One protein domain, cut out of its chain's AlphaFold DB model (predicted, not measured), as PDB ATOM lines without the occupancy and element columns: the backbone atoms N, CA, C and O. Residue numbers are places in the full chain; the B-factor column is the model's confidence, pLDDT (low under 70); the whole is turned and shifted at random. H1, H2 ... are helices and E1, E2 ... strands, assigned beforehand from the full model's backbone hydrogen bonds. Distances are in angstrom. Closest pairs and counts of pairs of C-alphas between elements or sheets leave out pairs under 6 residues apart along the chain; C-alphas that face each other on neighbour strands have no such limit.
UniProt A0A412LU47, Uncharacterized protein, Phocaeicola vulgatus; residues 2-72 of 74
ATOM      1  N   GLU A   2      20.136  39.807  24.459       93.69
ATOM      2  CA  GLU A   2      19.165  39.582  23.399       93.69
ATOM      3  C   GLU A   2      17.926  38.868  23.951       93.69
ATOM      4  O   GLU A   2      17.957  38.229  25.007       93.69
ATOM      5  N   ARG A   3      16.807  38.970  23.231       94.50
ATOM      6  CA  ARG A   3      15.527  38.397  23.665       94.50
ATOM      7  C   ARG A   3      15.618  36.894  23.947       94.50
ATOM      8  O   ARG A   3      15.137  36.433  24.979       94.50
ATOM      9  N   THR A   4      16.260  36.148  23.054       95.50
ATOM     10  CA  THR A   4      16.450  34.697  23.189       95.50
ATOM     11  C   THR A   4      17.330  34.351  24.389       95.50
ATOM     12  O   THR A   4      17.025  33.415  25.121       95.50
ATOM     13  N   GLU A   5      18.376  35.143  24.652       95.94
ATOM     14  CA  GLU A   5      19.242  34.951  25.823       95.94
ATOM     15  C   GLU A   5      18.476  35.157  27.133       95.94
ATOM     16  O   GLU A   5      18.684  34.411  28.086       95.94
ATOM     17  N   LEU A   6      17.579  36.150  27.185       96.38
ATOM     18  CA  LEU A   6      16.727  36.388  28.353       96.38
ATOM     19  C   LEU A   6      15.785  35.213  28.612       96.38
ATOM     20  O   LEU A   6      15.671  34.778  29.754       96.38
ATOM     21  N   ILE A   7      15.133  34.689  27.570       96.88
ATOM     22  CA  ILE A   7      14.216  33.549  27.705       96.88
ATOM     23  C   ILE A   7      14.971  32.317  28.214       96.88
ATOM     24  O   ILE A   7      14.538  31.704  29.189       96.88
ATOM     25  N   GLU A   8      16.131  32.001  27.634       96.94
ATOM     26  CA  GLU A   8      16.945  30.866  28.081       96.94
ATOM     27  C   GLU A   8      17.462  31.040  29.511       96.94
ATOM     28  O   GLU A   8      17.475  30.091  30.296       96.94
ATOM     29  N   ALA A   9      17.871  32.251  29.891       96.38
ATOM     30  CA  ALA A   9      18.338  32.508  31.245       96.38
ATOM     31  C   ALA A   9      17.203  32.371  32.275       96.38
ATOM     32  O   ALA A   9      17.402  31.767  33.328       96.38
ATOM     33  N   ILE A  10      16.000  32.858  31.956       97.12
ATOM     34  CA  ILE A  10      14.810  32.676  32.798       97.12
ATOM     35  C   ILE A  10      14.426  31.194  32.895       97.12
ATOM     36  O   ILE A  10      14.139  30.709  33.990       97.12
ATOM     37  N   ARG A  11      14.473  30.460  31.777       97.19
ATOM     38  CA  ARG A  11      14.223  29.014  31.734       97.19
ATOM     39  C   ARG A  11      15.150  28.258  32.682       97.19
ATOM     40  O   ARG A  11      14.653  27.496  33.503       97.19
ATOM     41  N   LYS A  12      16.456  28.536  32.652       96.50
ATOM     42  CA  LYS A  12      17.434  27.923  33.572       96.50
ATOM     43  C   LYS A  12      17.130  28.197  35.044       96.50
ATOM     44  O   LYS A  12      17.317  27.321  35.881       96.50
ATOM     45  N   VAL A  13      16.648  29.396  35.378       96.31
ATOM     46  CA  VAL A  13      16.209  29.690  36.752       96.31
ATOM     47  C   VAL A  13      15.001  28.827  37.123       96.31
ATOM     48  O   VAL A  13      14.993  28.238  38.201       96.31
ATOM     49  N   CYS A  14      14.025  28.691  36.220       96.50
ATOM     50  CA  CYS A  14      12.830  27.876  36.453       96.50
ATOM     51  C   CYS A  14      13.125  26.362  36.512       96.50
ATOM     52  O   CYS A  14      12.411  25.636  37.197       96.50
ATOM     53  N   GLU A  15      14.185  25.883  35.848       96.44
ATOM     54  CA  GLU A  15      14.683  24.500  35.976       96.44
ATOM     55  C   GLU A  15      15.234  24.205  37.384       96.44
ATOM     56  O   GLU A  15      15.120  23.079  37.864       96.44
ATOM     57  N   ILE A  16      15.826  25.202  38.053       95.69
ATOM     58  CA  ILE A  16      16.376  25.069  39.415       95.69
ATOM     59  C   ILE A  16      15.278  25.251  40.465       95.69
ATOM     60  O   ILE A  16      15.202  24.501  41.438       95.69
ATOM     61  N   GLN A  17      14.443  26.275  40.288       94.38
ATOM     62  CA  GLN A  17      13.332  26.589  41.170       94.38
ATOM     63  C   GLN A  17      12.116  26.950  40.328       94.38
ATOM     64  O   GLN A  17      12.063  28.028  39.740       94.38
ATOM     65  N   ASN A  18      11.120  26.070  40.327       94.94
ATOM     66  CA  ASN A  18       9.875  26.321  39.623       94.94
ATOM     67  C   ASN A  18       8.886  27.158  40.456       94.94
ATOM     68  O   ASN A  18       9.128  27.414  41.640       94.94
ATOM     69  N   ASP A  19       7.779  27.576  39.836       95.31
ATOM     70  CA  ASP A  19       6.644  28.247  40.490       95.31
ATOM     71  C   ASP A  19       7.054  29.481  41.315       95.31
ATOM     72  O   ASP A  19       6.721  29.652  42.492       95.31
ATOM     73  N   ILE A  20       7.815  30.378  40.687       97.12
ATOM     74  CA  ILE A  20       8.335  31.583  41.331       97.12
ATOM     75  C   ILE A  20       7.275  32.683  41.309       97.12
ATOM     76  O   ILE A  20       6.796  33.091  40.254       97.12
ATOM     77  N   ARG A  21       6.959  33.240  42.479       97.06
ATOM     78  CA  ARG A  21       6.092  34.417  42.592       97.06
ATOM     79  C   ARG A  21       6.812  35.677  42.095       97.06
ATOM     80  O   ARG A  21       7.912  35.982  42.554       97.06
ATOM     81  N   ILE A  22       6.187  36.407  41.173       96.81
ATOM     82  CA  ILE A  22       6.734  37.619  40.544       96.81
ATOM     83  C   ILE A  22       5.865  38.862  40.714       96.81
ATOM     84  O   ILE A  22       6.423  39.946  40.588       96.81
ATOM     85  N   ASP A  23       4.563  38.750  40.998       96.69
ATOM     86  CA  ASP A  23       3.631  39.874  41.239       96.69
ATOM     87  C   ASP A  23       3.979  41.152  40.452       96.69
ATOM     88  O   ASP A  23       4.513  42.130  40.998       96.69
ATOM     89  N   MET A  24       3.791  41.125  39.133       96.31
ATOM     90  CA  MET A  24       4.154  42.243  38.272       96.31
ATOM     91  C   MET A  24       3.349  42.304  36.979       96.31
ATOM     92  O   MET A  24       3.044  41.296  36.350       96.31
ATOM     93  N   ARG A  25       3.120  43.533  36.510       97.94
ATOM     94  CA  ARG A  25       2.589  43.772  35.169       97.94
ATOM     95  C   ARG A  25       3.649  43.520  34.098       97.94
ATOM     96  O   ARG A  25       4.703  44.178  34.100       97.94
ATOM     97  N   VAL A  26       3.318  42.638  33.161       97.88
ATOM     98  CA  VAL A  26       4.067  42.311  31.940       97.88
ATOM     99  C   VAL A  26       3.285  42.761  30.705       97.88
ATOM    100  O   VAL A  26       2.111  43.130  30.799       97.88
ATOM    101  N   ARG A  27       3.951  42.813  29.552       97.81
ATOM    102  CA  ARG A  27       3.391  43.302  28.289       97.81
ATOM    103  C   ARG A  27       3.754  42.373  27.143       97.81
ATOM    104  O   ARG A  27       4.875  41.866  27.113       97.81
ATOM    105  N   GLY A  28       2.834  42.241  26.199       95.19
ATOM    106  CA  GLY A  28       3.086  41.714  24.862       95.19
ATOM    107  C   GLY A  28       2.635  42.715  23.803       95.19
ATOM    108  O   GLY A  28       2.512  43.914  24.071       95.19
ATOM    109  N   GLU A  29       2.393  42.239  22.586       93.62
ATOM    110  CA  GLU A  29       2.016  43.097  21.462       93.62
ATOM    111  C   GLU A  29       0.593  43.661  21.625       93.62
ATOM    112  O   GLU A  29      -0.403  42.999  21.353       93.62
ATOM    113  N   GLY A  30       0.494  44.907  22.097       95.00
ATOM    114  CA  GLY A  30      -0.780  45.624  22.232       95.00
ATOM    115  C   GLY A  30      -1.598  45.287  23.485       95.00
ATOM    116  O   GLY A  30      -2.706  45.797  23.632       95.00
ATOM    117  N   TRP A  31      -1.064  44.485  24.411       96.25
ATOM    118  CA  TRP A  31      -1.764  44.075  25.633       96.25
ATOM    119  C   TRP A  31      -0.857  44.083  26.872       96.25
ATOM    120  O   TRP A  31       0.373  44.142  26.792       96.25
ATOM    121  N   PHE A  32      -1.482  44.049  28.049       96.94
ATOM    122  CA  PHE A  32      -0.812  43.910  29.341       96.94
ATOM    123  C   PHE A  32      -1.451  42.784  30.152       96.94
ATOM    124  O   PHE A  32      -2.630  42.485  29.978       96.94
ATOM    125  N   PHE A  33      -0.672  42.185  31.046       98.12
ATOM    126  CA  PHE A  33      -1.115  41.096  31.910       98.12
ATOM    127  C   PHE A  33      -0.499  41.256  33.299       98.12
ATOM    128  O   PHE A  33       0.689  41.570  33.425       98.12
ATOM    129  N   ASP A  34      -1.307  41.086  34.340       98.19
ATOM    130  CA  ASP A  34      -0.879  41.221  35.731       98.19
ATOM    131  C   ASP A  34      -0.475  39.835  36.261       98.19
ATOM    132  O   ASP A  34      -1.271  39.112  36.847       98.19
ATOM    133  N   ALA A  35       0.777  39.447  35.999       98.06
ATOM    134  CA  ALA A  35       1.289  38.120  36.314       98.06
ATOM    135  C   ALA A  35       1.633  37.977  37.803       98.06
ATOM    136  O   ALA A  35       2.381  38.782  38.366       98.06
ATOM    137  N   ALA A  36       1.146  36.907  38.424       98.19
ATOM    138  CA  ALA A  36       1.448  36.536  39.801       98.19
ATOM    139  C   ALA A  36       2.655  35.589  39.892       98.19
ATOM    140  O   ALA A  36       3.508  35.779  40.759       98.19
ATOM    141  N   TYR A  37       2.771  34.618  38.983       98.06
ATOM    142  CA  TYR A  37       3.812  33.587  38.992       98.06
ATOM    143  C   TYR A  37       4.473  33.416  37.627       98.06
ATOM    144  O   TYR A  37       3.896  33.749  36.590       98.06
ATOM    145  N   ILE A  38       5.680  32.858  37.649       98.00
ATOM    146  CA  ILE A  38       6.374  32.292  36.497       98.00
ATOM    147  C   ILE A  38       6.738  30.840  36.790       98.00
ATOM    148  O   ILE A  38       7.191  30.526  37.892       98.00
ATOM    149  N   PHE A  39       6.542  29.964  35.810       97.75
ATOM    150  CA  PHE A  39       6.842  28.546  35.946       97.75
ATOM    151  C   PHE A  39       7.243  27.909  34.612       97.75
ATOM    152  O   PHE A  39       6.853  28.351  33.531       97.75
ATOM    153  N   LEU A  40       8.040  26.854  34.699       97.69
ATOM    154  CA  LEU A  40       8.377  25.919  33.644       97.69
ATOM    155  C   LEU A  40       7.295  24.830  33.581       97.69
ATOM    156  O   LEU A  40       7.073  24.115  34.560       97.69
ATOM    157  N   GLY A  41       6.620  24.725  32.436       93.75
ATOM    158  CA  GLY A  41       5.785  23.575  32.081       93.75
ATOM    159  C   GLY A  41       6.628  22.432  31.502       93.75
ATOM    160  O   GLY A  41       7.825  22.351  31.747       93.75
ATOM    161  N   GLU A  42       6.041  21.549  30.688       88.62
ATOM    162  CA  GLU A  42       6.786  20.394  30.146       88.62
ATOM    163  C   GLU A  42       7.992  20.791  29.274       88.62
ATOM    164  O   GLU A  42       9.016  20.108  29.283       88.62
ATOM    165  N   LYS A  43       7.872  21.872  28.490       88.12
ATOM    166  CA  LYS A  43       8.917  22.317  27.543       88.12
ATOM    167  C   LYS A  43       9.115  23.827  27.471       88.12
ATOM    168  O   LYS A  43      10.159  24.276  27.006       88.12
ATOM    169  N   GLU A  44       8.133  24.602  27.915       95.44
ATOM    170  CA  GLU A  44       8.110  26.054  27.768       95.44
ATOM    171  C   GLU A  44       7.910  26.726  29.125       95.44
ATOM    172  O   GLU A  44       7.441  26.113  30.086       95.44
ATOM    173  N   VAL A  45       8.271  28.003  29.191       97.81
ATOM    174  CA  VAL A  45       8.081  28.835  30.378       97.81
ATOM    175  C   VAL A  45       6.841  29.699  30.189       97.81
ATOM    176  O   VAL A  45       6.622  30.271  29.118       97.81
ATOM    177  N   TYR A  46       6.062  29.829  31.254       98.38
ATOM    178  CA  TYR A  46       4.807  30.558  31.278       98.38
ATOM    179  C   TYR A  46       4.776  31.548  32.434       98.38
ATOM    180  O   TYR A  46       5.361  31.316  33.491       98.38
ATOM    181  N   VAL A  47       4.035  32.634  32.248       98.25
ATOM    182  CA  VAL A  47       3.592  33.510  33.332       98.25
ATOM    183  C   VAL A  47       2.096  33.328  33.558       98.25
ATOM    184  O   VAL A  47       1.352  33.057  32.617       98.25
ATOM    185  N   THR A  48       1.644  33.469  34.800       98.19
ATOM    186  CA  THR A  48       0.238  33.257  35.157       98.19
ATOM    187  C   THR A  48      -0.221  34.159  36.291       98.19
ATOM    188  O   THR A  48       0.564  34.516  37.165       98.19
ATOM    189  N   ASP A  49      -1.501  34.510  36.292       97.44
ATOM    190  CA  ASP A  49      -2.231  35.129  37.405       97.44
ATOM    191  C   ASP A  49      -2.995  34.085  38.255       97.44
ATOM    192  O   ASP A  49      -3.802  34.456  39.102       97.44
ATOM    193  N   ALA A  50      -2.716  32.790  38.044       93.94
ATOM    194  CA  ALA A  50      -3.428  31.605  38.541       93.94
ATOM    195  C   ALA A  50      -4.756  31.258  37.834       93.94
ATOM    196  O   ALA A  50      -5.313  30.195  38.111       93.94
ATOM    197  N   LEU A  51      -5.244  32.085  36.904       96.06
ATOM    198  CA  LEU A  51      -6.442  31.807  36.096       96.06
ATOM    199  C   LEU A  51      -6.109  31.617  34.612       96.06
ATOM    200  O   LEU A  51      -6.689  30.758  33.948       96.06
ATOM    201  N   TYR A  52      -5.153  32.388  34.104       96.75
ATOM    202  CA  TYR A  52      -4.691  32.375  32.723       96.75
ATOM    203  C   TYR A  52      -3.185  32.149  32.665       96.75
ATOM    204  O   TYR A  52      -2.437  32.579  33.545       96.75
ATOM    205  N   ILE A  53      -2.733  31.475  31.611       97.00
ATOM    206  CA  ILE A  53      -1.317  31.244  31.322       97.00
ATOM    207  C   ILE A  53      -0.949  31.960  30.027       97.00
ATOM    208  O   ILE A  53      -1.702  31.916  29.056       97.00
ATOM    209  N   ILE A  54       0.211  32.606  30.012       97.94
ATOM    210  CA  ILE A  54       0.779  33.252  28.830       97.94
ATOM    211  C   ILE A  54       2.190  32.720  28.632       97.94
ATOM    212  O   ILE A  54       2.971  32.674  29.587       97.94
ATOM    213  N   ARG A  55       2.534  32.320  27.404       97.88
ATOM    214  CA  ARG A  55       3.901  31.890  27.105       97.88
ATOM    215  C   ARG A  55       4.866  33.056  27.224       97.88
ATOM    216  O   ARG A  55       4.570  34.191  26.851       97.88
ATOM    217  N   ILE A  56       6.057  32.767  27.731       97.50
ATOM    218  CA  ILE A  56       7.084  33.786  27.927       97.50
ATOM    219  C   ILE A  56       7.519  34.442  26.609       97.50
ATOM    220  O   ILE A  56       7.878  35.618  26.588       97.50
ATOM    221  N   ASP A  57       7.456  33.706  25.499       96.88
ATOM    222  CA  ASP A  57       7.810  34.179  24.164       96.88
ATOM    223  C   ASP A  57       6.721  35.054  23.517       96.88
ATOM    224  O   ASP A  57       6.912  35.527  22.399       96.88
ATOM    225  N   GLU A  58       5.635  35.359  24.220       97.69
ATOM    226  CA  GLU A  58       4.669  36.388  23.820       97.69
ATOM    227  C   GLU A  58       4.972  37.739  24.487       97.69
ATOM    228  O   GLU A  58       4.401  38.769  24.126       97.69
ATOM    229  N   LEU A  59       5.908  37.764  25.446       97.69
ATOM    230  CA  LEU A  59       6.289  38.976  26.162       97.69
ATOM    231  C   LEU A  59       7.298  39.828  25.387       97.69
ATOM    232  O   LEU A  59       8.187  39.331  24.678       97.69
ATOM    233  N   ASP A  60       7.192  41.141  25.592       97.00
ATOM    234  CA  ASP A  60       8.172  42.108  25.121       97.00
ATOM    235  C   ASP A  60       9.506  41.977  25.882       97.00
ATOM    236  O   ASP A  60       9.581  41.557  27.042       97.00
ATOM    237  N   THR A  61      10.602  42.372  25.231       97.12
ATOM    238  CA  THR A  61      11.957  42.271  25.803       97.12
ATOM    239  C   THR A  61      12.088  43.033  27.126       97.12
ATOM    240  O   THR A  61      12.854  42.643  28.008       97.12
ATOM    241  N   LYS A  62      11.318  44.114  27.306       96.69
ATOM    242  CA  LYS A  62      11.335  44.914  28.534       96.69
ATOM    243  C   LYS A  62      10.749  44.143  29.720       96.69
ATOM    244  O   LYS A  62      11.305  44.207  30.817       96.69
ATOM    245  N   SER A  63       9.647  43.431  29.518       97.56
ATOM    246  CA  SER A  63       9.001  42.591  30.526       97.56
ATOM    247  C   SER A  63       9.864  41.384  30.853       97.56
ATOM    248  O   SER A  63      10.079  41.118  32.032       97.56
ATOM    249  N   LEU A  64      10.451  40.743  29.837       97.94
ATOM    250  CA  LEU A  64      11.421  39.659  30.017       97.94
ATOM    251  C   LEU A  64      12.602  40.090  30.888       97.94
ATOM    252  O   LEU A  64      12.922  39.430  31.870       97.94
ATOM    253  N   ASN A  65      13.204  41.243  30.591       97.19
ATOM    254  CA  ASN A  65      14.322  41.742  31.384       97.19
ATOM    255  C   ASN A  65      13.908  42.027  32.838       97.19
ATOM    256  O   ASN A  65      14.630  41.691  33.769       97.19
ATOM    257  N   ARG A  66      12.720  42.604  33.062       97.00
ATOM    258  CA  ARG A  66      12.213  42.854  34.422       97.00
ATOM    259  C   ARG A  66      11.943  41.559  35.193       97.00
ATOM    260  O   ARG A  66      12.268  41.511  36.374       97.00
ATOM    261  N   ILE A  67      11.386  40.538  34.540       97.38
ATOM    262  CA  ILE A  67      11.206  39.203  35.128       97.38
ATOM    263  C   ILE A  67      12.567  38.634  35.525       97.38
ATOM    264  O   ILE A  67      12.751  38.277  36.681       97.38
ATOM    265  N   TYR A  68      13.524  38.609  34.594       97.06
ATOM    266  CA  TYR A  68      14.873  38.096  34.825       97.06
ATOM    267  C   TYR A  68      15.545  38.764  36.033       97.06
ATOM    268  O   TYR A  68      16.019  38.081  36.938       97.06
ATOM    269  N   GLN A  69      15.512  40.098  36.095       95.44
ATOM    270  CA  GLN A  69      16.035  40.838  37.244       95.44
ATOM    271  C   GLN A  69      15.308  40.455  38.536       95.44
ATOM    272  O   GLN A  69      15.956  40.236  39.549       95.44
ATOM    273  N   LYS A  70      13.979  40.326  38.513       95.25
ATOM    274  CA  LYS A  70      13.191  40.016  39.713       95.25
ATOM    275  C   LYS A  70      13.428  38.604  40.254       95.25
ATOM    276  O   LYS A  70      13.416  38.426  41.465       95.25
ATOM    277  N   ILE A  71      13.631  37.613  39.386       94.88
ATOM    278  CA  ILE A  71      13.858  36.223  39.816       94.88
ATOM    279  C   ILE A  71      15.308  35.956  40.231       94.88
ATOM    280  O   ILE A  71      15.538  35.043  41.018       94.88
ATOM    281  N   ILE A  72      16.268  36.745  39.731       90.56
ATOM    282  CA  ILE A  72      17.681  36.656  40.131       90.56
ATOM    283  C   ILE A  72      17.978  37.482  41.374       90.56
ATOM    284  O   ILE A  72      18.673  37.005  42.264       90.56
TER     285      ILE A  72
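What this domain is: This is residues 2 to 72 of the 74 residues of an uncharacterized protein of Phocaeicola vulgatus (UniProt A0A412LU47). Helices H1 and H2 lie side by side over one face of a strongly twisted sheet, in two layers. Its strands E1 to E4 form a meander of antiparallel neighbours. The 71 printed residues hold H1, E1 to E4, H2, mixed in class and compact: radius of gyration of the C-alphas 10.6 A, spans 30 by 28 by 21 A.

How they stand to each other: H1, residues 3 to 16, touches H2, residues 61 to 72, closest C-alphas 3 and 61, 5.7 A, the same way at a shallow tilt of 27 degrees. Next, E1, residues 20 to 28, E2, 31 to 40, E3, 45 to 48, and E4, 53 to 55, pair in turn: find N 26 and O 33, 2.8 A, N 39 and O 46, and N 47 and O 54, both 2.9 A. These and every helix O i to N i+4 pair are within hydrogen-bond range.

Where its parts are: From C-alpha 3 at (15.527, 38.397, 23.665) H1 runs 20.6 A; H2 ends at C-alpha 72, (17.681, 36.656, 40.131).

The domain as a whole: The printed part has no cut; no printed residue is under 70.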